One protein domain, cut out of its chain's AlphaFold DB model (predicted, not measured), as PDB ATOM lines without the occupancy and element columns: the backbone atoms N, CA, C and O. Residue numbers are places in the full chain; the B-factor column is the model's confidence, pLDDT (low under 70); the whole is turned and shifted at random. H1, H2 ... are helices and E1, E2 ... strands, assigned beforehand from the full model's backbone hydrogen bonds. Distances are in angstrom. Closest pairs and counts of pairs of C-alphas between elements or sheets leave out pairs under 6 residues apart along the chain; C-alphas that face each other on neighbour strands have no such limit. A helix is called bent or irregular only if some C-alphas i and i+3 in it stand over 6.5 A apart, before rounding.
ATOM      1  N   LEU A  68      39.221  28.389 -41.300       93.75
ATOM      2  CA  LEU A  68      39.230  29.510 -42.254       93.75
ATOM      3  C   LEU A  68      39.495  30.853 -41.546       93.75
ATOM      4  O   LEU A  68      39.041  31.056 -40.413       93.75
ATOM      5  N   LEU A  69      40.214  31.769 -42.211       92.69
ATOM      6  CA  LEU A  69      40.494  33.138 -41.745       92.69
ATOM      7  C   LEU A  69      40.044  34.231 -42.724       92.69
ATOM      8  O   LEU A  69      40.150  34.077 -43.944       92.69
ATOM      9  N   PHE A  70      39.656  35.388 -42.182       90.88
ATOM     10  CA  PHE A  70      39.440  36.611 -42.958       90.88
ATOM     11  C   PHE A  70      40.736  37.111 -43.601       90.88
ATOM     12  O   PHE A  70      41.799  37.115 -42.980       90.88
ATOM     13  N   GLY A  71      40.644  37.541 -44.863       87.81
ATOM     14  CA  GLY A  71      41.796  38.019 -45.636       87.81
ATOM     15  C   GLY A  71      42.781  36.920 -46.060       87.81
ATOM     16  O   GLY A  71      43.867  37.234 -46.536       87.81
ATOM     17  N   THR A  72      42.436  35.639 -45.885       91.38
ATOM     18  CA  THR A  72      43.205  34.496 -46.413       91.38
ATOM     19  C   THR A  72      42.285  33.489 -47.096       91.38
ATOM     20  O   THR A  72      42.458  33.224 -48.281       91.38
ATOM     21  N   ASP A  73      41.285  32.970 -46.380       91.94
ATOM     22  CA  ASP A  73      40.358  31.951 -46.892       91.94
ATOM     23  C   ASP A  73      38.943  32.507 -47.125       91.94
ATOM     24  O   ASP A  73      38.267  32.149 -48.094       91.94
ATOM     25  N   LEU A  74      38.481  33.368 -46.213       92.06
ATOM     26  CA  LEU A  74      37.126  33.912 -46.219       92.06
ATOM     27  C   LEU A  74      37.010  35.091 -47.184       92.06
ATOM     28  O   LEU A  74      37.837  36.008 -47.154       92.06
ATOM     29  N   GLN A  75      35.976  35.057 -48.025       89.44
ATOM     30  CA  GLN A  75      35.688  36.110 -48.999       89.44
ATOM     31  C   GLN A  75      34.732  37.157 -48.402       89.44
ATOM     32  O   GLN A  75      33.821  36.778 -47.666       89.44
ATOM     33  N   PRO A  76      34.884  38.455 -48.730       88.38
ATOM     34  CA  PRO A  76      33.914  39.477 -48.341       88.38
ATOM     35  C   PRO A  76      32.518  39.172 -48.900       88.38
ATOM     36  O   PRO A  76      32.387  38.765 -50.055       88.38
ATOM     37  N   GLY A  77      31.482  39.395 -48.095       87.25
ATOM     38  CA  GLY A  77      30.095  39.063 -48.422       87.25
ATOM     39  C   GLY A  77      29.713  37.606 -48.139       87.25
ATOM     40  O   GLY A  77      28.575  37.224 -48.402       87.25
ATOM     41  N   ALA A  78      30.621  36.785 -47.601       91.06
ATOM     42  CA  ALA A  78      30.293  35.439 -47.142       91.06
ATOM     43  C   ALA A  78      29.477  35.460 -45.837       91.06
ATOM     44  O   ALA A  78      29.501  36.425 -45.072       91.06
ATOM     45  N   ILE A  79      28.812  34.345 -45.528       92.44
ATOM     46  CA  ILE A  79      27.997  34.154 -44.319       92.44
ATOM     47  C   ILE A  79      28.741  34.490 -43.023       92.44
ATOM     48  O   ILE A  79      28.144  34.986 -42.070       92.44
ATOM     49  N   TRP A  80      30.058  34.292 -43.008       93.69
ATOM     50  CA  TRP A  80      30.937  34.568 -41.876       93.69
ATOM     51  C   TRP A  80      30.981  36.051 -41.482       93.69
ATOM     52  O   TRP A  80      31.186  36.337 -40.307       93.69
ATOM     53  N   ASP A  81      30.694  36.986 -42.396       89.94
ATOM     54  CA  ASP A  81      30.544  38.413 -42.061       89.94
ATOM     55  C   ASP A  81      29.310  38.678 -41.172       89.94
ATOM     56  O   ASP A  81      29.287  39.649 -40.411       89.94
ATOM     57  N   LYS A  82      28.287  37.807 -41.238       89.44
ATOM     58  CA  LYS A  82      27.090  37.854 -40.379       89.44
ATOM     59  C   LYS A  82      27.243  37.067 -39.070       89.44
ATOM     60  O   LYS A  82      26.461  37.286 -38.146       89.44
ATOM     61  N   VAL A  83      28.210  36.152 -38.966       89.06
ATOM     62  CA  VAL A  83      28.398  35.301 -37.777       89.06
ATOM     63  C   VAL A  83      28.912  36.144 -36.605       89.06
ATOM     64  O   VAL A  83      30.057  36.594 -36.582       89.06
ATOM     65  N   ARG A  84      28.041  36.370 -35.616       80.06
ATOM     66  CA  ARG A  84      28.352  37.081 -34.362       80.06
ATOM     67  C   ARG A  84      28.856  36.115 -33.291       80.06
ATOM     68  O   ARG A  84      28.996  34.926 -33.550       80.06
ATOM     69  N   ASP A  85      29.172  36.618 -32.102       75.69
ATOM     70  CA  ASP A  85      29.716  35.825 -30.994       75.69
ATOM     71  C   ASP A  85      28.618  35.324 -30.041       75.69
ATOM     72  O   ASP A  85      28.269  36.008 -29.079       75.69
ATOM     73  N   GLU A  86      28.109  34.116 -30.294       75.88
ATOM     74  CA  GLU A  86      27.135  33.416 -29.440       75.88
ATOM     75  C   GLU A  86      27.817  32.445 -28.451       75.88
ATOM     76  O   GLU A  86      27.167  31.585 -27.852       75.88
ATOM     77  N   THR A  87      29.141  32.555 -28.244       71.31
ATOM     78  CA  THR A  87      29.884  31.630 -27.362       71.31
ATOM     79  C   THR A  87      29.404  31.649 -25.912       71.31
ATOM     80  O   THR A  87      29.577  30.655 -25.212       71.31
ATOM     81  N   ALA A  88      28.764  32.733 -25.464       76.12
ATOM     82  CA  ALA A  88      28.186  32.846 -24.125       76.12
ATOM     83  C   ALA A  88      27.091  31.799 -23.839       76.12
ATOM     84  O   ALA A  88      26.878  31.461 -22.677       76.12
ATOM     85  N   SER A  89      26.435  31.271 -24.876       79.88
ATOM     86  CA  SER A  89      25.389  30.248 -24.756       79.88
ATOM     87  C   SER A  89      25.948  28.821 -24.649       79.88
ATOM     88  O   SER A  89      25.188  27.884 -24.431       79.88
ATOM     89  N   LEU A  90      27.261  28.616 -24.815       82.62
ATOM     90  CA  LEU A  90      27.857  27.276 -24.823       82.62
ATOM     91  C   LEU A  90      28.004  26.689 -23.405       82.62
ATOM     92  O   LEU A  90      28.698  27.280 -22.572       82.62
ATOM     93  N   PRO A  91      27.479  25.476 -23.139       84.75
ATOM     94  CA  PRO A  91      27.641  24.781 -21.867       84.75
ATOM     95  C   PRO A  91      29.051  24.185 -21.784       84.75
ATOM     96  O   PRO A  91      29.282  23.009 -22.061       84.75
ATOM     97  N   ALA A  92      30.019  25.030 -21.424       84.50
ATOM     98  CA  ALA A  92      31.440  24.695 -21.352       84.50
ATOM     99  C   ALA A  92      31.723  23.407 -20.561       84.50
ATOM    100  O   ALA A  92      32.490  22.557 -21.010       84.50
ATOM    101  N   GLU A  93      31.077  23.266 -19.401       86.50
ATOM    102  CA  GLU A  93      31.253  22.136 -18.490       86.50
ATOM    103  C   GLU A  93      30.685  20.831 -19.063       86.50
ATOM    104  O   GLU A  93      31.380  19.816 -19.058       86.50
ATOM    105  N   GLU A  94      29.475  20.854 -19.636       88.50
ATOM    106  CA  GLU A  94      28.868  19.670 -20.264       88.50
ATOM    107  C   GLU A  94      29.650  19.241 -21.515       88.50
ATOM    108  O   GLU A  94      29.938  18.056 -21.710       88.50
ATOM    109  N   LEU A  95      30.062  20.212 -22.339       90.12
ATOM    110  CA  LEU A  95      30.911  19.976 -23.503       90.12
ATOM    111  C   LEU A  95      32.214  19.287 -23.073       90.12
ATOM    112  O   LEU A  95      32.579  18.256 -23.640       90.12
ATOM    113  N   GLU A  96      32.891  19.800 -22.043       90.62
ATOM    114  CA  GLU A  96      34.121  19.213 -21.506       90.62
ATOM    115  C   GLU A  96      33.903  17.830 -20.871       90.62
ATOM    116  O   GLU A  96      34.714  16.922 -21.075       90.62
ATOM    117  N   GLN A  97      32.802  17.633 -20.144       90.38
ATOM    118  CA  GLN A  97      32.437  16.353 -19.540       90.38
ATOM    119  C   GLN A  97      32.214  15.268 -20.601       90.38
ATOM    120  O   GLN A  97      32.706  14.147 -20.450       90.38
ATOM    121  N   ARG A  98      31.495  15.592 -21.682       89.38
ATOM    122  CA  ARG A  98      31.113  14.634 -22.731       89.38
ATOM    123  C   ARG A  98      32.205  14.432 -23.783       89.38
ATOM    124  O   ARG A  98      32.391  13.311 -24.264       89.38
ATOM    125  N   PHE A  99      32.946  15.480 -24.145       92.12
ATOM    126  CA  PHE A  99      33.895  15.466 -25.269       92.12
ATOM    127  C   PHE A  99      35.365  15.648 -24.868       92.12
ATOM    128  O   PHE A  99      36.237  15.608 -25.739       92.12
ATOM    129  N   GLY A 100      35.675  15.756 -23.575       89.62
ATOM    130  CA  GLY A 100      37.038  15.626 -23.061       89.62
ATOM    131  C   GLY A 100      37.680  14.283 -23.436       89.62
ATOM    132  O   GLY A 100      37.019  13.242 -23.509       89.62
ATOM    133  N   LEU A 185      11.524  27.427 -55.341       68.69
ATOM    134  CA  LEU A 185      12.976  27.364 -55.110       68.69
ATOM    135  C   LEU A 185      13.586  28.761 -54.882       68.69
ATOM    136  O   LEU A 185      14.500  28.901 -54.068       68.69
ATOM    137  N   SER A 186      13.055  29.785 -55.561       73.81
ATOM    138  CA  SER A 186      13.414  31.193 -55.364       73.81
ATOM    139  C   SER A 186      13.214  31.651 -53.910       73.81
ATOM    140  O   SER A 186      14.113  32.233 -53.296       73.81
ATOM    141  N   ASP A 187      12.064  31.335 -53.313       72.94
ATOM    142  CA  ASP A 187      11.743  31.725 -51.937       72.94
ATOM    143  C   ASP A 187      12.620  30.986 -50.922       72.94
ATOM    144  O   ASP A 187      13.022  31.571 -49.913       72.94
ATOM    145  N   ILE A 188      13.005  29.737 -51.213       74.25
ATOM    146  CA  ILE A 188      13.952  28.968 -50.386       74.25
ATOM    147  C   ILE A 188      15.309  29.672 -50.308       74.25
ATOM    148  O   ILE A 188      15.854  29.884 -49.221       74.25
ATOM    149  N   PHE A 189      15.874  30.034 -51.462       81.81
ATOM    150  CA  PHE A 189      17.205  30.640 -51.533       81.81
ATOM    151  C   PHE A 189      17.209  32.058 -50.961       81.81
ATOM    152  O   PHE A 189      18.134  32.427 -50.233       81.81
ATOM    153  N   GLN A 190      16.140  32.819 -51.196       80.81
ATOM    154  CA  GLN A 190      15.981  34.146 -50.618       80.81
ATOM    155  C   GLN A 190      15.791  34.105 -49.089       80.81
ATOM    156  O   GLN A 190      16.349  34.951 -48.383       80.81
ATOM    157  N   SER A 191      15.049  33.124 -48.561       79.25
ATOM    158  CA  SER A 191      14.848  32.940 -47.113       79.25
ATOM    159  C   SER A 191      16.145  32.558 -46.402       79.25
ATOM    160  O   SER A 191      16.452  33.102 -45.341       79.25
ATOM    161  N   LEU A 192      16.954  31.689 -47.022       81.69
ATOM    162  CA  LEU A 192      18.298  31.335 -46.558       81.69
ATOM    163  C   LEU A 192      19.206  32.566 -46.410       81.69
ATOM    164  O   LEU A 192      19.730  32.802 -45.323       81.69
ATOM    165  N   GLU A 193      19.371  33.364 -47.469       82.62
ATOM    166  CA  GLU A 193      20.293  34.516 -47.493       82.62
ATOM    167  C   GLU A 193      19.879  35.634 -46.509       82.62
ATOM    168  O   GLU A 193      20.719  36.293 -45.874       82.62
ATOM    169  N   LYS A 194      18.564  35.828 -46.339       84.00
ATOM    170  CA  LYS A 194      17.978  36.786 -45.389       84.00
ATOM    171  C   LYS A 194      17.980  36.298 -43.937       84.00
ATOM    172  O   LYS A 194      17.830  37.127 -43.042       84.00
ATOM    173  N   SER A 195      18.149  35.000 -43.682       84.50
ATOM    174  CA  SER A 195      18.086  34.451 -42.327       84.50
ATOM    175  C   SER A 195      19.274  34.896 -41.473       84.50
ATOM    176  O   SER A 195      20.424  34.548 -41.738       84.50
ATOM    177  N   GLU A 196      18.991  35.610 -40.383       86.31
ATOM    178  CA  GLU A 196      19.966  35.881 -39.315       86.31
ATOM    179  C   GLU A 196      20.106  34.688 -38.344       86.31
ATOM    180  O   GLU A 196      21.049  34.618 -37.556       86.31
ATOM    181  N   ALA A 197      19.210  33.698 -38.435       84.62
ATOM    182  CA  ALA A 197      19.235  32.507 -37.595       84.62
ATOM    183  C   ALA A 197      20.252  31.450 -38.058       84.62
ATOM    184  O   ALA A 197      20.854  30.769 -37.225       84.62
ATOM    185  N   VAL A 198      20.501  31.334 -39.371       88.75
ATOM    186  CA  VAL A 198      21.560  30.455 -39.898       88.75
ATOM    187  C   VAL A 198      22.951  30.897 -39.388       88.75
ATOM    188  O   VAL A 198      23.657  30.055 -38.826       88.75
ATOM    189  N   PRO A 199      23.346  32.191 -39.453       92.50
ATOM    190  CA  PRO A 199      24.547  32.698 -38.782       92.50
ATOM    191  C   PRO A 199      24.618  32.408 -37.275       92.50
ATOM    192  O   PRO A 199      25.707  32.124 -36.774       92.50
ATOM    193  N   ALA A 200      23.495  32.444 -36.547       90.62
ATOM    194  CA  ALA A 200      23.468  32.145 -35.113       90.62
ATOM    195  C   ALA A 200      23.799  30.667 -34.817       90.62
ATOM    196  O   ALA A 200      24.638  30.385 -33.958       90.62
ATOM    197  N   LEU A 201      23.234  29.718 -35.576       89.94
ATOM    198  CA  LEU A 201      23.604  28.302 -35.454       89.94
ATOM    199  C   LEU A 201      25.082  28.074 -35.815       89.94
ATOM    200  O   LEU A 201      25.798  27.371 -35.098       89.94
ATOM    201  N   LEU A 202      25.568  28.691 -36.898       93.62
ATOM    202  CA  LEU A 202      26.973  28.572 -37.301       93.62
ATOM    203  C   LEU A 202      27.931  29.196 -36.279       93.62
ATOM    204  O   LEU A 202      29.016  28.653 -36.079       93.62
ATOM    205  N   SER A 203      27.530  30.265 -35.583       93.25
ATOM    206  CA  SER A 203      28.277  30.809 -34.441       93.25
ATOM    207  C   SER A 203      28.441  29.777 -33.330       93.25
ATOM    208  O   SER A 203      29.545  29.566 -32.826       93.25
ATOM    209  N   LEU A 204      27.364  29.066 -32.992       92.00
ATOM    210  CA  LEU A 204      27.379  28.049 -31.948       92.00
ATOM    211  C   LEU A 204      28.298  26.869 -32.316       92.00
ATOM    212  O   LEU A 204      29.085  26.405 -31.485       92.00
ATOM    213  N   VAL A 205      28.278  26.434 -33.583       93.88
ATOM    214  CA  VAL A 205      29.212  25.425 -34.118       93.88
ATOM    215  C   VAL A 205      30.659  25.948 -34.116       93.88
ATOM    216  O   VAL A 205      31.566  25.229 -33.691       93.88
ATOM    217  N   LEU A 206      30.889  27.203 -34.519       94.62
ATOM    218  CA  LEU A 206      32.205  27.855 -34.538       94.62
ATOM    219  C   LEU A 206      32.793  27.975 -33.125       94.62
ATOM    220  O   LEU A 206      33.954  27.639 -32.892       94.62
ATOM    221  N   GLY A 207      31.993  28.405 -32.154       92.88
ATOM    222  CA  GLY A 207      32.387  28.480 -30.753       92.88
ATOM    223  C   GLY A 207      32.692  27.104 -30.156       92.88
ATOM    224  O   GLY A 207      33.732  26.924 -29.517       92.88
ATOM    225  N   THR A 208      31.842  26.110 -30.439       93.69
ATOM    226  CA  THR A 208      32.041  24.712 -30.016       93.69
ATOM    227  C   THR A 208      33.349  24.147 -30.570       93.69
ATOM    228  O   THR A 208      34.183  23.648 -29.814       93.69
ATOM    229  N   GLY A 209      33.572  24.281 -31.880       93.62
ATOM    230  CA  GLY A 209      34.786  23.811 -32.539       93.62
ATOM    231  C   GLY A 209      36.043  24.526 -32.048       93.62
ATOM    232  O   GLY A 209      37.047  23.871 -31.780       93.62
ATOM    233  N   ASN A 210      35.990  25.844 -31.826       92.88
ATOM    234  CA  ASN A 210      37.103  26.607 -31.255       92.88
ATOM    235  C   ASN A 210      37.432  26.187 -29.812       92.88
ATOM    236  O   ASN A 210      38.609  26.123 -29.451       92.88
ATOM    237  N   CYS A 211      36.421  25.850 -29.006       91.25
ATOM    238  CA  CYS A 211      36.604  25.278 -27.673       91.25
ATOM    239  C   CYS A 211      37.277  23.893 -27.746       91.25
ATOM    240  O   CYS A 211      38.340  23.683 -27.158       91.25
ATOM    241  N   MET A 212      36.721  22.976 -28.548       92.19
ATOM    242  CA  MET A 212      37.245  21.616 -28.741       92.19
ATOM    243  C   MET A 212      38.654  21.588 -29.353       92.19
ATOM    244  O   MET A 212      39.465  20.721 -29.034       92.19
ATOM    245  N   ASN A 213      38.986  22.552 -30.208       92.62
ATOM    246  CA  ASN A 213      40.266  22.582 -30.905       92.62
ATOM    247  C   ASN A 213      41.352  23.407 -30.206       92.62
ATOM    248  O   ASN A 213      42.471  23.407 -30.711       92.62
ATOM    249  N   ARG A 214      41.077  24.056 -29.061       86.00
ATOM    250  CA  ARG A 214      41.930  25.071 -28.394       86.00
ATOM    251  C   ARG A 214      43.441  24.790 -28.365       86.00
ATOM    252  O   ARG A 214      44.224  25.720 -28.521       86.00
ATOM    253  N   ASN A 215      43.849  23.531 -28.194       83.69
ATOM    254  CA  ASN A 215      45.255  23.103 -28.119       83.69
ATOM    255  C   ASN A 215      45.774  22.451 -29.421       83.69
ATOM    256  O   ASN A 215      46.640  21.579 -29.387       83.69
ATOM    257  N   THR A 216      45.219  22.831 -30.573       87.19
ATOM    258  CA  THR A 216      45.568  22.309 -31.905       87.19
ATOM    259  C   THR A 216      45.725  23.448 -32.920       87.19
ATOM    260  O   THR A 216      45.257  24.564 -32.703       87.19
ATOM    261  N   ASN A 217      46.309  23.157 -34.084       87.69
ATOM    262  CA  ASN A 217      46.372  24.078 -35.230       87.69
ATOM    263  C   ASN A 217      45.001  24.379 -35.881       87.69
ATOM    264  O   ASN A 217      44.931  25.182 -36.814       87.69
ATOM    265  N   LEU A 218      43.929  23.740 -35.402       90.44
ATOM    266  CA  LEU A 218      42.549  23.957 -35.828       90.44
ATOM    267  C   LEU A 218      41.806  24.984 -34.945       90.44
ATOM    268  O   LEU A 218      40.675  25.335 -35.267       90.44
ATOM    269  N   ALA A 219      42.413  25.465 -33.851       89.12
ATOM    270  CA  ALA A 219      41.855  26.510 -32.983       89.12
ATOM    271  C   ALA A 219      41.798  27.887 -33.662       89.12
ATOM    272  O   ALA A 219      42.542  28.153 -34.604       89.12
ATOM    273  N   ASN A 220      41.012  28.808 -33.095       89.81
ATOM    274  CA  ASN A 220      40.909  30.206 -33.534       89.81
ATOM    275  C   ASN A 220      40.503  30.333 -35.017       89.81
ATOM    276  O   ASN A 220      41.055  31.130 -35.777       89.81
ATOM    277  N   ALA A 221      39.547  29.502 -35.430       93.44
ATOM    278  CA  ALA A 221      38.805  29.652 -36.669       93.44
ATOM    279  C   ALA A 221      37.937  30.916 -36.620       93.44
ATOM    280  O   ALA A 221      37.334  31.212 -35.586       93.44
ATOM    281  N   GLN A 222      37.849  31.619 -37.750       93.31
ATOM    282  CA  GLN A 222      36.874  32.694 -37.983       93.31
ATOM    283  C   GLN A 222      35.709  32.211 -38.865       93.31
ATOM    284  O   GLN A 222      34.634  32.795 -38.846       93.31
ATOM    285  N   GLY A 223      35.915  31.098 -39.572       94.00
ATOM    286  CA  GLY A 223      34.889  30.285 -40.216       94.00
ATOM    287  C   GLY A 223      35.389  28.851 -40.402       94.00
ATOM    288  O   GLY A 223      36.557  28.555 -40.119       94.00
ATOM    289  N   PHE A 224      34.524  27.961 -40.881       94.38
ATOM    290  CA  PHE A 224      34.853  26.555 -41.144       94.38
ATOM    291  C   PHE A 224      34.242  26.067 -42.466       94.38
ATOM    292  O   PHE A 224      33.378  26.723 -43.041       94.38
ATOM    293  N   ASP A 225      34.684  24.921 -42.980       91.94
ATOM    294  CA  ASP A 225      34.025  24.260 -44.110       91.94
ATOM    295  C   ASP A 225      32.645  23.726 -43.693       91.94
ATOM    296  O   ASP A 225      32.548  22.847 -42.840       91.94
ATOM    297  N   ILE A 226      31.564  24.225 -44.309       91.06
ATOM    298  CA  ILE A 226      30.174  23.858 -43.957       91.06
ATOM    299  C   ILE A 226      29.930  22.328 -44.042       91.06
ATOM    300  O   ILE A 226      29.064  21.800 -43.351       91.06
ATOM    301  N   GLU A 227      30.767  21.581 -44.774       87.19
ATOM    302  CA  GLU A 227      30.828  20.104 -44.779       87.19
ATOM    303  C   GLU A 227      31.013  19.447 -43.401       87.19
ATOM    304  O   GLU A 227      30.797  18.245 -43.242       87.19
ATOM    305  N   VAL A 228      31.462  20.195 -42.395       89.94
ATOM    306  CA  VAL A 228      31.595  19.711 -41.016       89.94
ATOM    307  C   VAL A 228      30.233  19.435 -40.385       89.94
ATOM    308  O   VAL A 228      30.145  18.532 -39.552       89.94
ATOM    309  N   LEU A 229      29.173  20.135 -40.810       88.69
ATOM    310  CA  LEU A 229      27.807  19.903 -40.331       88.69
ATOM    311  C   LEU A 229      27.359  18.454 -40.591       88.69
ATOM    312  O   LEU A 229      26.862  17.806 -39.670       88.69
ATOM    313  N   ASP A 230      27.676  17.902 -41.773       83.50
ATOM    314  CA  ASP A 230      27.419  16.494 -42.131       83.50
ATOM    315  C   ASP A 230      28.036  15.503 -41.127       83.50
ATOM    316  O   ASP A 230      27.585  14.367 -41.017       83.50
ATOM    317  N   LYS A 231      29.085  15.902 -40.395       85.56
ATOM    318  CA  LYS A 231      29.896  15.015 -39.544       85.56
ATOM    319  C   LYS A 231      29.538  15.114 -38.059       85.56
ATOM    320  O   LYS A 231      29.923  14.222 -37.300       85.56
ATOM    321  N   LEU A 232      28.797  16.141 -37.623       87.81
ATOM    322  CA  LEU A 232      28.520  16.400 -36.199       87.81
ATOM    323  C   LEU A 232      27.776  15.242 -35.507       87.81
ATOM    324  O   LEU A 232      28.065  14.939 -34.347       87.81
ATOM    325  N   HIS A 233      26.876  14.549 -36.216       83.38
ATOM    326  CA  HIS A 233      26.135  13.391 -35.692       83.38
ATOM    327  C   HIS A 233      27.043  12.199 -35.322       83.38
ATOM    328  O   HIS A 233      26.696  11.397 -34.446       83.38
ATOM    329  N   SER A 234      28.199  12.073 -35.989       84.56
ATOM    330  CA  SER A 234      29.136  10.950 -35.831       84.56
ATOM    331  C   SER A 234      30.053  11.103 -34.611       84.56
ATOM    332  O   SER A 234      30.545  10.117 -34.062       84.56
ATOM    333  N   ILE A 235      30.256  12.337 -34.141       88.38
ATOM    334  CA  ILE A 235      31.133  12.642 -33.011       88.38
ATOM    335  C   ILE A 235      30.362  12.357 -31.724       88.38
ATOM    336  O   ILE A 235      29.555  13.174 -31.292       88.38
ATOM    337  N   LYS A 236      30.588  11.190 -31.108       86.94
ATOM    338  CA  LYS A 236      29.902  10.790 -29.869       86.94
ATOM    339  C   LYS A 236      30.649  11.213 -28.600       86.94
ATOM    340  O   LYS A 236      31.883  11.122 -28.515       86.94
ATOM    341  N   GLY A 237      29.885  11.664 -27.609       86.50
ATOM    342  CA  GLY A 237      30.330  11.948 -26.249       86.50
ATOM    343  C   GLY A 237      30.592  10.674 -25.440       86.50
ATOM    344  O   GLY A 237      30.426   9.559 -25.934       86.50
ATOM    345  N   ALA A 238      31.040  10.827 -24.195       88.38
ATOM    346  CA  ALA A 238      31.199   9.722 -23.242       88.38
ATOM    347  C   ALA A 238      29.857   9.060 -22.863       88.38
ATOM    348  O   ALA A 238      29.831   7.903 -22.457       88.38
ATOM    349  N   ASP A 239      28.756   9.786 -23.047       82.19
ATOM    350  CA  ASP A 239      27.364   9.381 -22.848       82.19
ATOM    351  C   ASP A 239      26.712   8.768 -24.106       82.19
ATOM    352  O   ASP A 239      25.510   8.518 -24.128       82.19
ATOM    353  N   GLY A 240      27.475   8.559 -25.186       82.00
ATOM    354  CA  GLY A 240      26.987   8.001 -26.456       82.00
ATOM    355  C   GLY A 240      26.195   8.977 -27.341       82.00
ATOM    356  O   GLY A 240      26.099   8.756 -28.550       82.00
ATOM    357  N   ARG A 241      25.697  10.084 -26.778       82.69
ATOM    358  CA  ARG A 241      25.017  11.176 -27.494       82.69
ATOM    359  C   ARG A 241      25.972  11.963 -28.390       82.69
ATOM    360  O   ARG A 241      27.147  12.132 -28.057       82.69
ATOM    361  N   SER A 242      25.502  12.462 -29.532       86.69
ATOM    362  CA  SER A 242      26.352  13.203 -30.477       86.69
ATOM    363  C   SER A 242      26.666  14.641 -30.057       86.69
ATOM    364  O   SER A 242      26.002  15.243 -29.210       86.69
ATOM    365  N   LEU A 243      27.695  15.208 -30.693       88.81
ATOM    366  CA  LEU A 243      28.016  16.631 -30.624       88.81
ATOM    367  C   LEU A 243      26.902  17.481 -31.247       88.81
ATOM    368  O   LEU A 243      26.602  18.558 -30.740       88.81
ATOM    369  N   GLN A 244      26.261  16.976 -32.305       86.94
ATOM    370  CA  GLN A 244      25.108  17.636 -32.909       86.94
ATOM    371  C   GLN A 244      23.957  17.778 -31.906       86.94
ATOM    372  O   GLN A 244      23.440  18.876 -31.751       86.94
ATOM    373  N   GLU A 245      23.612  16.710 -31.176       81.94
ATOM    374  CA  GLU A 245      22.575  16.739 -30.130       81.94
ATOM    375  C   GLU A 245      22.852  17.813 -29.068       81.94
ATOM    376  O   GLU A 245      21.924  18.491 -28.640       81.94
ATOM    377  N   LEU A 246      24.119  18.012 -28.675       85.69
ATOM    378  CA  LEU A 246      24.500  19.065 -27.724       85.69
ATOM    379  C   LEU A 246      24.296  20.470 -28.302       85.69
ATOM    380  O   LEU A 246      23.640  21.305 -27.688       85.69
ATOM    381  N   ILE A 247      24.843  20.727 -29.491       87.56
ATOM    382  CA  ILE A 247      24.714  22.026 -30.169       87.56
ATOM    383  C   ILE A 247      23.230  22.363 -30.380       87.56
ATOM    384  O   ILE A 247      22.823  23.512 -30.243       87.56
ATOM    385  N   PHE A 248      22.408  21.352 -30.659       83.50
ATOM    386  CA  PHE A 248      20.987  21.504 -30.941       83.50
ATOM    387  C   PHE A 248      20.168  21.750 -29.678       83.50
ATOM    388  O   PHE A 248      19.346  22.664 -29.685       83.50
ATOM    389  N   ALA A 249      20.458  21.026 -28.591       80.56
ATOM    390  CA  ALA A 249      19.905  21.312 -27.269       80.56
ATOM    391  C   ALA A 249      20.102  22.793 -26.909       80.56
ATOM    392  O   ALA A 249      19.154  23.529 -26.647       80.56
ATOM    393  N   VAL A 250      21.339  23.270 -27.035       83.81
ATOM    394  CA  VAL A 250      21.698  24.657 -26.735       83.81
ATOM    395  C   VAL A 250      21.002  25.649 -27.672       83.81
ATOM    396  O   VAL A 250      20.475  26.653 -27.199       83.81
ATOM    397  N   PHE A 251      20.951  25.378 -28.979       83.88
ATOM    398  CA  PHE A 251      20.307  26.272 -29.944       83.88
ATOM    399  C   PHE A 251      18.798  26.414 -29.683       83.88
ATOM    400  O   PHE A 251      18.300  27.531 -29.586       83.88
ATOM    401  N   PHE A 252      18.066  25.316 -29.488       81.00
ATOM    402  CA  PHE A 252      16.608  25.362 -29.308       81.00
ATOM    403  C   PHE A 252      16.148  25.725 -27.889       81.00
ATOM    404  O   PHE A 252      15.015  26.187 -27.723       81.00
ATOM    405  N   ASP A 253      16.995  25.551 -26.871       78.69
ATOM    406  CA  ASP A 253      16.662  25.929 -25.493       78.69
ATOM    407  C   ASP A 253      17.161  27.345 -25.149       78.69
ATOM    408  O   ASP A 253      16.394  28.145 -24.609       78.69
ATOM    409  N   SER A 254      18.405  27.694 -25.512       80.75
ATOM    410  CA  SER A 254      19.040  28.981 -25.156       80.75
ATOM    411  C   SER A 254      18.930  30.066 -26.236       80.75
ATOM    412  O   SER A 254      18.978  31.248 -25.908       80.75
ATOM    413  N   LEU A 255      18.762  29.691 -27.509       79.38
ATOM    414  CA  LEU A 255      18.592  30.602 -28.654       79.38
ATOM    415  C   LEU A 255      17.231  30.363 -29.339       79.38
ATOM    416  O   LEU A 255      17.115  30.319 -30.562       79.38
ATOM    417  N   ASN A 256      16.184  30.156 -28.531       76.94
ATOM    418  CA  ASN A 256      14.892  29.633 -28.987       76.94
ATOM    419  C   ASN A 256      14.184  30.484 -30.063       76.94
ATOM    420  O   ASN A 256      13.517  29.920 -30.929       76.94
ATOM    421  N   SER A 257      14.353  31.809 -30.062       77.12
ATOM    422  CA  SER A 257      13.748  32.703 -31.057       77.12
ATOM    423  C   SER A 257      14.499  32.664 -32.386       77.12
ATOM    424  O   SER A 257      13.872  32.616 -33.444       77.12
ATOM    425  N   GLN A 258      15.833  32.579 -32.346       84.00
ATOM    426  CA  GLN A 258      16.642  32.269 -33.522       84.00
ATOM    427  C   GLN A 258      16.281  30.877 -34.051       84.00
ATOM    428  O   GLN A 258      16.087  30.711 -35.247       84.00
ATOM    429  N   ALA A 259      16.117  29.887 -33.177       74.44
ATOM    430  CA  ALA A 259      15.788  28.522 -33.565       74.44
ATOM    431  C   ALA A 259      14.382  28.382 -34.184       74.44
ATOM    432  O   ALA A 259      14.201  27.588 -35.106       74.44
ATOM    433  N   ALA A 260      13.405  29.190 -33.757       73.25
ATOM    434  CA  ALA A 260      12.103  29.288 -34.420       73.25
ATOM    435  C   ALA A 260      12.231  29.889 -35.834       73.25
ATOM    436  O   ALA A 260      11.837  29.248 -36.808       73.25
ATOM    437  N   ALA A 261      12.880  31.053 -35.962       76.62
ATOM    438  CA  ALA A 261      13.127  31.709 -37.253       76.62
ATOM    439  C   ALA A 261      14.001  30.863 -38.206       76.62
ATOM    440  O   ALA A 261      13.909  30.978 -39.427       76.62
ATOM    441  N   PHE A 262      14.851  29.989 -37.659       79.69
ATOM    442  CA  PHE A 262      15.633  29.009 -38.409       79.69
ATOM    443  C   PHE A 262      14.748  27.945 -39.058       79.69
ATOM    444  O   PHE A 262      14.903  27.660 -40.244       79.69
ATOM    445  N   VAL A 263      13.822  27.365 -38.286       73.25
ATOM    446  CA  VAL A 263      12.874  26.357 -38.780       73.25
ATOM    447  C   VAL A 263      11.941  26.968 -39.819       73.25
ATOM    448  O   VAL A 263      11.705  26.336 -40.841       73.25
ATOM    449  N   GLU A 264      11.470  28.196 -39.607       73.62
ATOM    450  CA  GLU A 264      10.661  28.935 -40.581       73.62
ATOM    451  C   GLU A 264      11.423  29.156 -41.900       73.62
ATOM    452  O   GLU A 264      10.987  28.686 -42.949       73.62
ATOM    453  N   ALA A 265      12.617  29.761 -41.845       75.25
ATOM    454  CA  ALA A 265      13.421  30.067 -43.033       75.25
ATOM    455  C   ALA A 265      13.907  28.823 -43.806       75.25
ATOM    456  O   ALA A 265      14.157  28.906 -45.009       75.25
ATOM    457  N   LEU A 266      14.060  27.675 -43.134       74.56
ATOM    458  CA  LEU A 266      14.447  26.402 -43.757       74.56
ATOM    459  C   LEU A 266      13.272  25.479 -44.087       74.56
ATOM    460  O   LEU A 266      13.491  24.492 -44.790       74.56
ATOM    461  N   SER A 267      12.058  25.763 -43.612       71.56
ATOM    462  CA  SER A 267      10.882  24.905 -43.808       71.56
ATOM    463  C   SER A 267      10.698  24.509 -45.284       71.56
ATOM    464  O   SER A 267      10.661  23.305 -45.554       71.56
ATOM    465  N   PRO A 268      10.757  25.439 -46.262       71.25
ATOM    466  CA  PRO A 268      10.746  25.090 -47.684       71.25
ATOM    467  C   PRO A 268      11.830  24.093 -48.127       71.25
ATOM    468  O   PRO A 268      11.558  23.133 -48.849       71.25
ATOM    469  N   LEU A 269      13.078  24.279 -47.677       72.50
ATOM    470  CA  LEU A 269      14.198  23.403 -48.043       72.50
ATOM    471  C   LEU A 269      14.016  21.994 -47.465       72.50
ATOM    472  O   LEU A 269      14.317  21.002 -48.129       72.50
ATOM    473  N   LEU A 270      13.523  21.915 -46.227       70.75
ATOM    474  CA  LEU A 270      13.317  20.668 -45.494       70.75
ATOM    475  C   LEU A 270      12.130  19.857 -46.032       70.75
ATOM    476  O   LEU A 270      12.175  18.622 -45.956       70.75
ATOM    477  N   GLN A 271      11.117  20.539 -46.580       70.88
ATOM    478  CA  GLN A 271       9.958  19.951 -47.259       70.88
ATOM    479  C   GLN A 271      10.303  19.380 -48.643       70.88
ATOM    480  O   GLN A 271       9.729  18.367 -49.027       70.88
ATOM    481  N   ASN A 272      11.308  19.919 -49.348       69.50
ATOM    482  CA  ASN A 272      11.789  19.376 -50.632       69.50
ATOM    483  C   ASN A 272      12.424  17.960 -50.520       69.50
ATOM    484  O   ASN A 272      12.862  17.384 -51.516       69.50
ATOM    485  N   VAL A 273      12.483  17.359 -49.326       68.62
ATOM    486  CA  VAL A 273      12.982  15.991 -49.115       68.62
ATOM    487  C   VAL A 273      11.963  15.170 -48.322       68.62
ATOM    488  O   VAL A 273      11.887  15.252 -47.094       68.62
ATOM    489  N   SER A 274      11.224  14.295 -49.004       66.75
ATOM    490  CA  SER A 274      10.442  13.251 -48.334       66.75
ATOM    491  C   SER A 274      11.356  12.233 -47.655       66.75
ATOM    492  O   SER A 274      12.425  11.878 -48.163       66.75
ATOM    493  N   ARG A 275      10.937  11.742 -46.485       65.25
ATOM    494  CA  ARG A 275      11.684  10.757 -45.693       65.25
ATOM    495  C   ARG A 275      10.721   9.676 -45.205       65.25
ATOM    496  O   ARG A 275       9.651   9.985 -44.692       65.25
ATOM    497  N   ARG A 276      11.076   8.403 -45.387       59.06
ATOM    498  CA  ARG A 276      10.232   7.241 -45.064       59.06
ATOM    499  C   ARG A 276      11.027   6.227 -44.248       59.06
ATOM    500  O   ARG A 276      12.147   5.892 -44.635       59.06
ATOM    501  N   ILE A 277      10.438   5.702 -43.170       59.59
ATOM    502  CA  ILE A 277      10.989   4.518 -42.495       59.59
ATOM    503  C   ILE A 277      10.802   3.318 -43.415       59.59
ATOM    504  O   ILE A 277       9.675   2.996 -43.797       59.59
ATOM    505  N   ILE A 278      11.889   2.626 -43.732       63.00
ATOM    506  CA  ILE A 278      11.831   1.251 -44.210       63.00
ATOM    507  C   ILE A 278      12.303   0.378 -43.053       63.00
ATOM    508  O   ILE A 278      13.476   0.405 -42.688       63.00
ATOM    509  N   HIS A 279      11.375  -0.359 -42.450       64.75
ATOM    510  CA  HIS A 279      11.720  -1.416 -41.509       64.75
ATOM    511  C   HIS A 279      12.163  -2.636 -42.315       64.75
ATOM    512  O   HIS A 279      11.337  -3.257 -42.986       64.75
ATOM    513  N   ASP A 280      13.455  -2.950 -42.267       61.50
ATOM    514  CA  ASP A 280      13.942  -4.279 -42.623       61.50
ATOM    515  C   ASP A 280      13.831  -5.192 -41.387       61.50
ATOM    516  O   ASP A 280      13.563  -4.745 -40.270       61.50
ATOM    517  N   SER A 281      14.031  -6.485 -41.598       61.56
ATOM    518  CA  SER A 281      13.966  -7.562 -40.611       61.56
ATOM    519  C   SER A 281      14.865  -7.378 -39.378       61.56
ATOM    520  O   SER A 281      14.544  -7.947 -38.334       61.56
ATOM    521  N   GLU A 282      15.927  -6.567 -39.462       58.91
ATOM    522  CA  GLU A 282      16.862  -6.318 -38.349       58.91
ATOM    523  C   GLU A 282      17.094  -4.823 -38.016       58.91
ATOM    524  O   GLU A 282      17.428  -4.515 -36.873       58.91
ATOM    525  N   GLU A 283      16.860  -3.874 -38.939       50.00
ATOM    526  CA  GLU A 283      17.094  -2.432 -38.711       50.00
ATOM    527  C   GLU A 283      16.047  -1.509 -39.377       50.00
ATOM    528  O   GLU A 283      15.462  -1.819 -40.417       50.00
ATOM    529  N   ALA A 284      15.831  -0.321 -38.795       52.53
ATOM    530  CA  ALA A 284      14.963   0.726 -39.347       52.53
ATOM    531  C   ALA A 284      15.773   1.756 -40.160       52.53
ATOM    532  O   ALA A 284      16.437   2.629 -39.598       52.53
ATOM    533  N   LYS A 285      15.688   1.692 -41.492       58.09
ATOM    534  CA  LYS A 285      16.483   2.502 -42.425       58.09
ATOM    535  C   LYS A 285      15.723   3.721 -42.953       58.09
ATOM    536  O   LYS A 285      14.597   3.593 -43.436       58.09
ATOM    537  N   VAL A 286      16.376   4.893 -42.955       63.00
ATOM    538  CA  VAL A 286      15.812   6.107 -43.571       63.00
ATOM    539  C   VAL A 286      15.936   6.004 -45.087       63.00
ATOM    540  O   VAL A 286      17.043   6.040 -45.623       63.00
ATOM    541  N   SER A 287      14.809   5.925 -45.788       64.19
ATOM    542  CA  SER A 287      14.756   6.234 -47.218       64.19
ATOM    543  C   SER A 287      14.459   7.719 -47.402       64.19
ATOM    544  O   SER A 287      13.601   8.261 -46.702       64.19
ATOM    545  N   LYS A 288      15.165   8.378 -48.322       69.12
ATOM    546  CA  LYS A 288      15.005   9.800 -48.651       69.12
ATOM    547  C   LYS A 288      14.711   9.931 -50.145       69.12
ATOM    548  O   LYS A 288      15.368   9.257 -50.935       69.12
ATOM    549  N   ALA A 289      13.776  10.796 -50.527       66.06
ATOM    550  CA  ALA A 289      13.537  11.152 -51.925       66.06
ATOM    551  C   ALA A 289      13.288  12.660 -52.055       66.06
ATOM    552  O   ALA A 289      12.456  13.226 -51.342       66.06
ATOM    553  N   LEU A 373      23.602  20.863 -50.981       74.06
ATOM    554  CA  LEU A 373      23.044  21.993 -50.211       74.06
ATOM    555  C   LEU A 373      21.733  21.611 -49.506       74.06
ATOM    556  O   LEU A 373      21.474  22.094 -48.412       74.06
ATOM    557  N   ARG A 374      20.940  20.715 -50.105       70.19
ATOM    558  CA  ARG A 374      19.718  20.152 -49.511       70.19
ATOM    559  C   ARG A 374      20.095  19.264 -48.315       70.19
ATOM    560  O   ARG A 374      19.580  19.429 -47.215       70.19
ATOM    561  N   TYR A 375      21.071  18.376 -48.525       70.06
ATOM    562  CA  TYR A 375      21.447  17.328 -47.573       70.06
ATOM    563  C   TYR A 375      22.219  17.787 -46.327       70.06
ATOM    564  O   TYR A 375      22.159  17.100 -45.306       70.06
ATOM    565  N   VAL A 376      22.908  18.933 -46.369       71.94
ATOM    566  CA  VAL A 376      23.677  19.401 -45.203       71.94
ATOM    567  C   VAL A 376      22.774  19.775 -44.020       71.94
ATOM    568  O   VAL A 376      23.144  19.569 -42.865       71.94
ATOM    569  N   TRP A 377      21.548  20.241 -44.296       71.88
ATOM    570  CA  TRP A 377      20.549  20.536 -43.261       71.88
ATOM    571  C   TRP A 377      19.719  19.296 -42.871       71.88
ATOM    572  O   TRP A 377      18.974  19.301 -41.899       71.88
ATOM    573  N   ASP A 378      19.897  18.183 -43.578       63.09
ATOM    574  CA  ASP A 378      19.039  16.990 -43.546       63.09
ATOM    575  C   ASP A 378      19.383  15.993 -42.430       63.09
ATOM    576  O   ASP A 378      18.732  14.961 -42.268       63.09
ATOM    577  N   HIS A 379      20.443  16.275 -41.671       59.78
ATOM    578  CA  HIS A 379      20.752  15.594 -40.410       59.78
ATOM    579  C   HIS A 379      20.193  16.357 -39.206       59.78
ATOM    580  O   HIS A 379      20.130  15.821 -38.102       59.78
ATOM    581  N   MET A 380      19.754  17.599 -39.407       57.69
ATOM    582  CA  MET A 380      19.421  18.566 -38.363       57.69
ATOM    583  C   MET A 380      17.955  18.470 -37.939       57.69
ATOM    584  O   MET A 380      17.258  19.469 -37.829       57.69
ATOM    585  N   HIS A 381      17.483  17.245 -37.715       53.72
ATOM    586  CA  HIS A 381      16.096  16.958 -37.368       53.72
ATOM    587  C   HIS A 381      15.815  17.245 -35.890       53.72
ATOM    588  O   HIS A 381      16.420  16.636 -35.009       53.72
ATOM    589  N   ILE A 382      14.852  18.130 -35.629       46.66
ATOM    590  CA  ILE A 382      14.423  18.514 -34.280       46.66
ATOM    591  C   ILE A 382      12.952  18.161 -34.100       46.66
ATOM    592  O   ILE A 382      12.118  18.506 -34.932       46.66
ATOM    593  N   SER A 383      12.625  17.521 -32.983       42.47
ATOM    594  CA  SER A 383      11.275  17.552 -32.426       42.47
ATOM    595  C   SER A 383      11.352  17.783 -30.920       42.47
ATOM    596  O   SER A 383      12.364  17.477 -30.287       42.47
ATOM    597  N   ARG A 384      10.284  18.321 -30.332       38.12
ATOM    598  CA  ARG A 384      10.042  18.202 -28.891       38.12
ATOM    599  C   ARG A 384       8.922  17.193 -28.692       38.12
ATOM    600  O   ARG A 384       7.913  17.250 -29.396       38.12
ATOM    601  N   ASN A 385       9.110  16.269 -27.761       38.16
ATOM    602  CA  ASN A 385       8.068  15.316 -27.402       38.16
ATOM    603  C   ASN A 385       7.022  15.969 -26.475       38.16
ATOM    604  O   ASN A 385       7.110  17.147 -26.120       38.16
ATOM    605  N   SER A 386       6.010  15.201 -26.072       34.47
ATOM    606  CA  SER A 386       4.887  15.685 -25.259       34.47
ATOM    607  C   SER A 386       5.255  16.150 -23.840       34.47
ATOM    608  O   SER A 386       4.403  16.740 -23.181       34.47
ATOM    609  N   SER A 387       6.492  15.935 -23.369       35.41
ATOM    610  CA  SER A 387       6.998  16.496 -22.106       35.41
ATOM    611  C   SER A 387       7.841  17.767 -22.291       35.41
ATOM    612  O   SER A 387       8.374  18.295 -21.317       35.41
ATOM    613  N   GLY A 388       7.968  18.273 -23.524       35.75
ATOM    614  CA  GLY A 388       8.787  19.440 -23.860       35.75
ATOM    615  C   GLY A 388      10.282  19.138 -23.995       35.75
ATOM    616  O   GLY A 388      11.044  20.022 -24.390       35.75
ATOM    617  N   ALA A 389      10.707  17.900 -23.723       33.81
ATOM    618  CA  ALA A 389      12.082  17.472 -23.922       33.81
ATOM    619  C   ALA A 389      12.416  17.396 -25.418       33.81
ATOM    620  O   ALA A 389      11.609  16.955 -26.241       33.81
TER     621      ALA A 389
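What this domain is: This is residues 68 to 100, 185 to 289 and 373 to 389 of the 412 residues of the protein "ForG protein" of Symbiodinium pilosum (UniProt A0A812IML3). Look for a body of crossed helices, with H5 crossing H3 near the centre, H4 meeting the first residues of H5, and H6 turning a corner from its end towards H2; a two-stranded hairpin, E1 and E2, lies far out at one side. Long stretches without named elements open and close the printed part. It has 155 residues, with six named helices and then two strands, H1 H2 H3 H4 H5 H6 E1 E2, the strands antiparallel: mostly helix. The whole is compact, with a radius of gyration of the C-alphas of 16.6 A and spans of 50 by 42 by 28 A.

Where its parts are: After residues 68 to 91, find C-alpha 92 at (31.440, 24.695, -21.352), where H1, residues 92 to 99, begins. Beyond the first cut come H2, residues 185 to 194, 14.4 A, and H3, residues 197 to 213, the longest at 24.2 A. H4 is residues 226 to 234 and H5 residues 243 to 254, 16.2 A. H6, residues 256 to 271, 21.3 A, has a kink of 45 degrees near residue 265. H4 and H6 are irregular: C-alphas 230 and 233, and 265 and 268, are each 7.3 A apart. E1 is residues 273 to 279, 19.0 A; E2, residues 284 to 289, ends with C-alpha 289 at (13.537, 11.152, -51.925).

How they stand to each other: H1 is close to but not clearly touching H5, closest at the C-alphas of Leu 95 and Leu 246, 7.7 A. H2 touches H6 at the C-alphas of Ser 191 and Ala 265, 5.2 A, opposite ways at a shallow tilt of 21 degrees. H3 touches H5 at Leu 201 and Phe 251, closest C-alphas 6.7 A, at a steep tilt of 50 degrees. H3 touches H6 at Ala 197 and Gln 258, closest C-alphas 4.8 A. H4 touches H5 about perpendicular at 77 degrees, closest C-alphas Leu 232 and Gln 244, 4.9 A. H5 and H6 touch only at the corner, closest C-alphas Phe 252 and Ala 259, 5.4 A. In the hairpin E1 and E2, N 276 and O 287 are 2.9 A apart, within hydrogen-bond range. Every O i to N i+4 pair is within range in H1, H2, H3 and H5; H6 has 10 of 12, H4 1 of 5 but 5 of 6 O i to N i+3 pairs.

The domain as a whole: The farthest C-alphas, Gly 71 and Ser 281, are 53.6 A apart. Residues 101 to 184 and 290 to 372 are not printed; the C-alpha gaps are 41.8 A and 14.5 A. The link H3 to H4 is long. Confidence is under 70 at residue 185, residues 272 to 289 and residues 378 to 389.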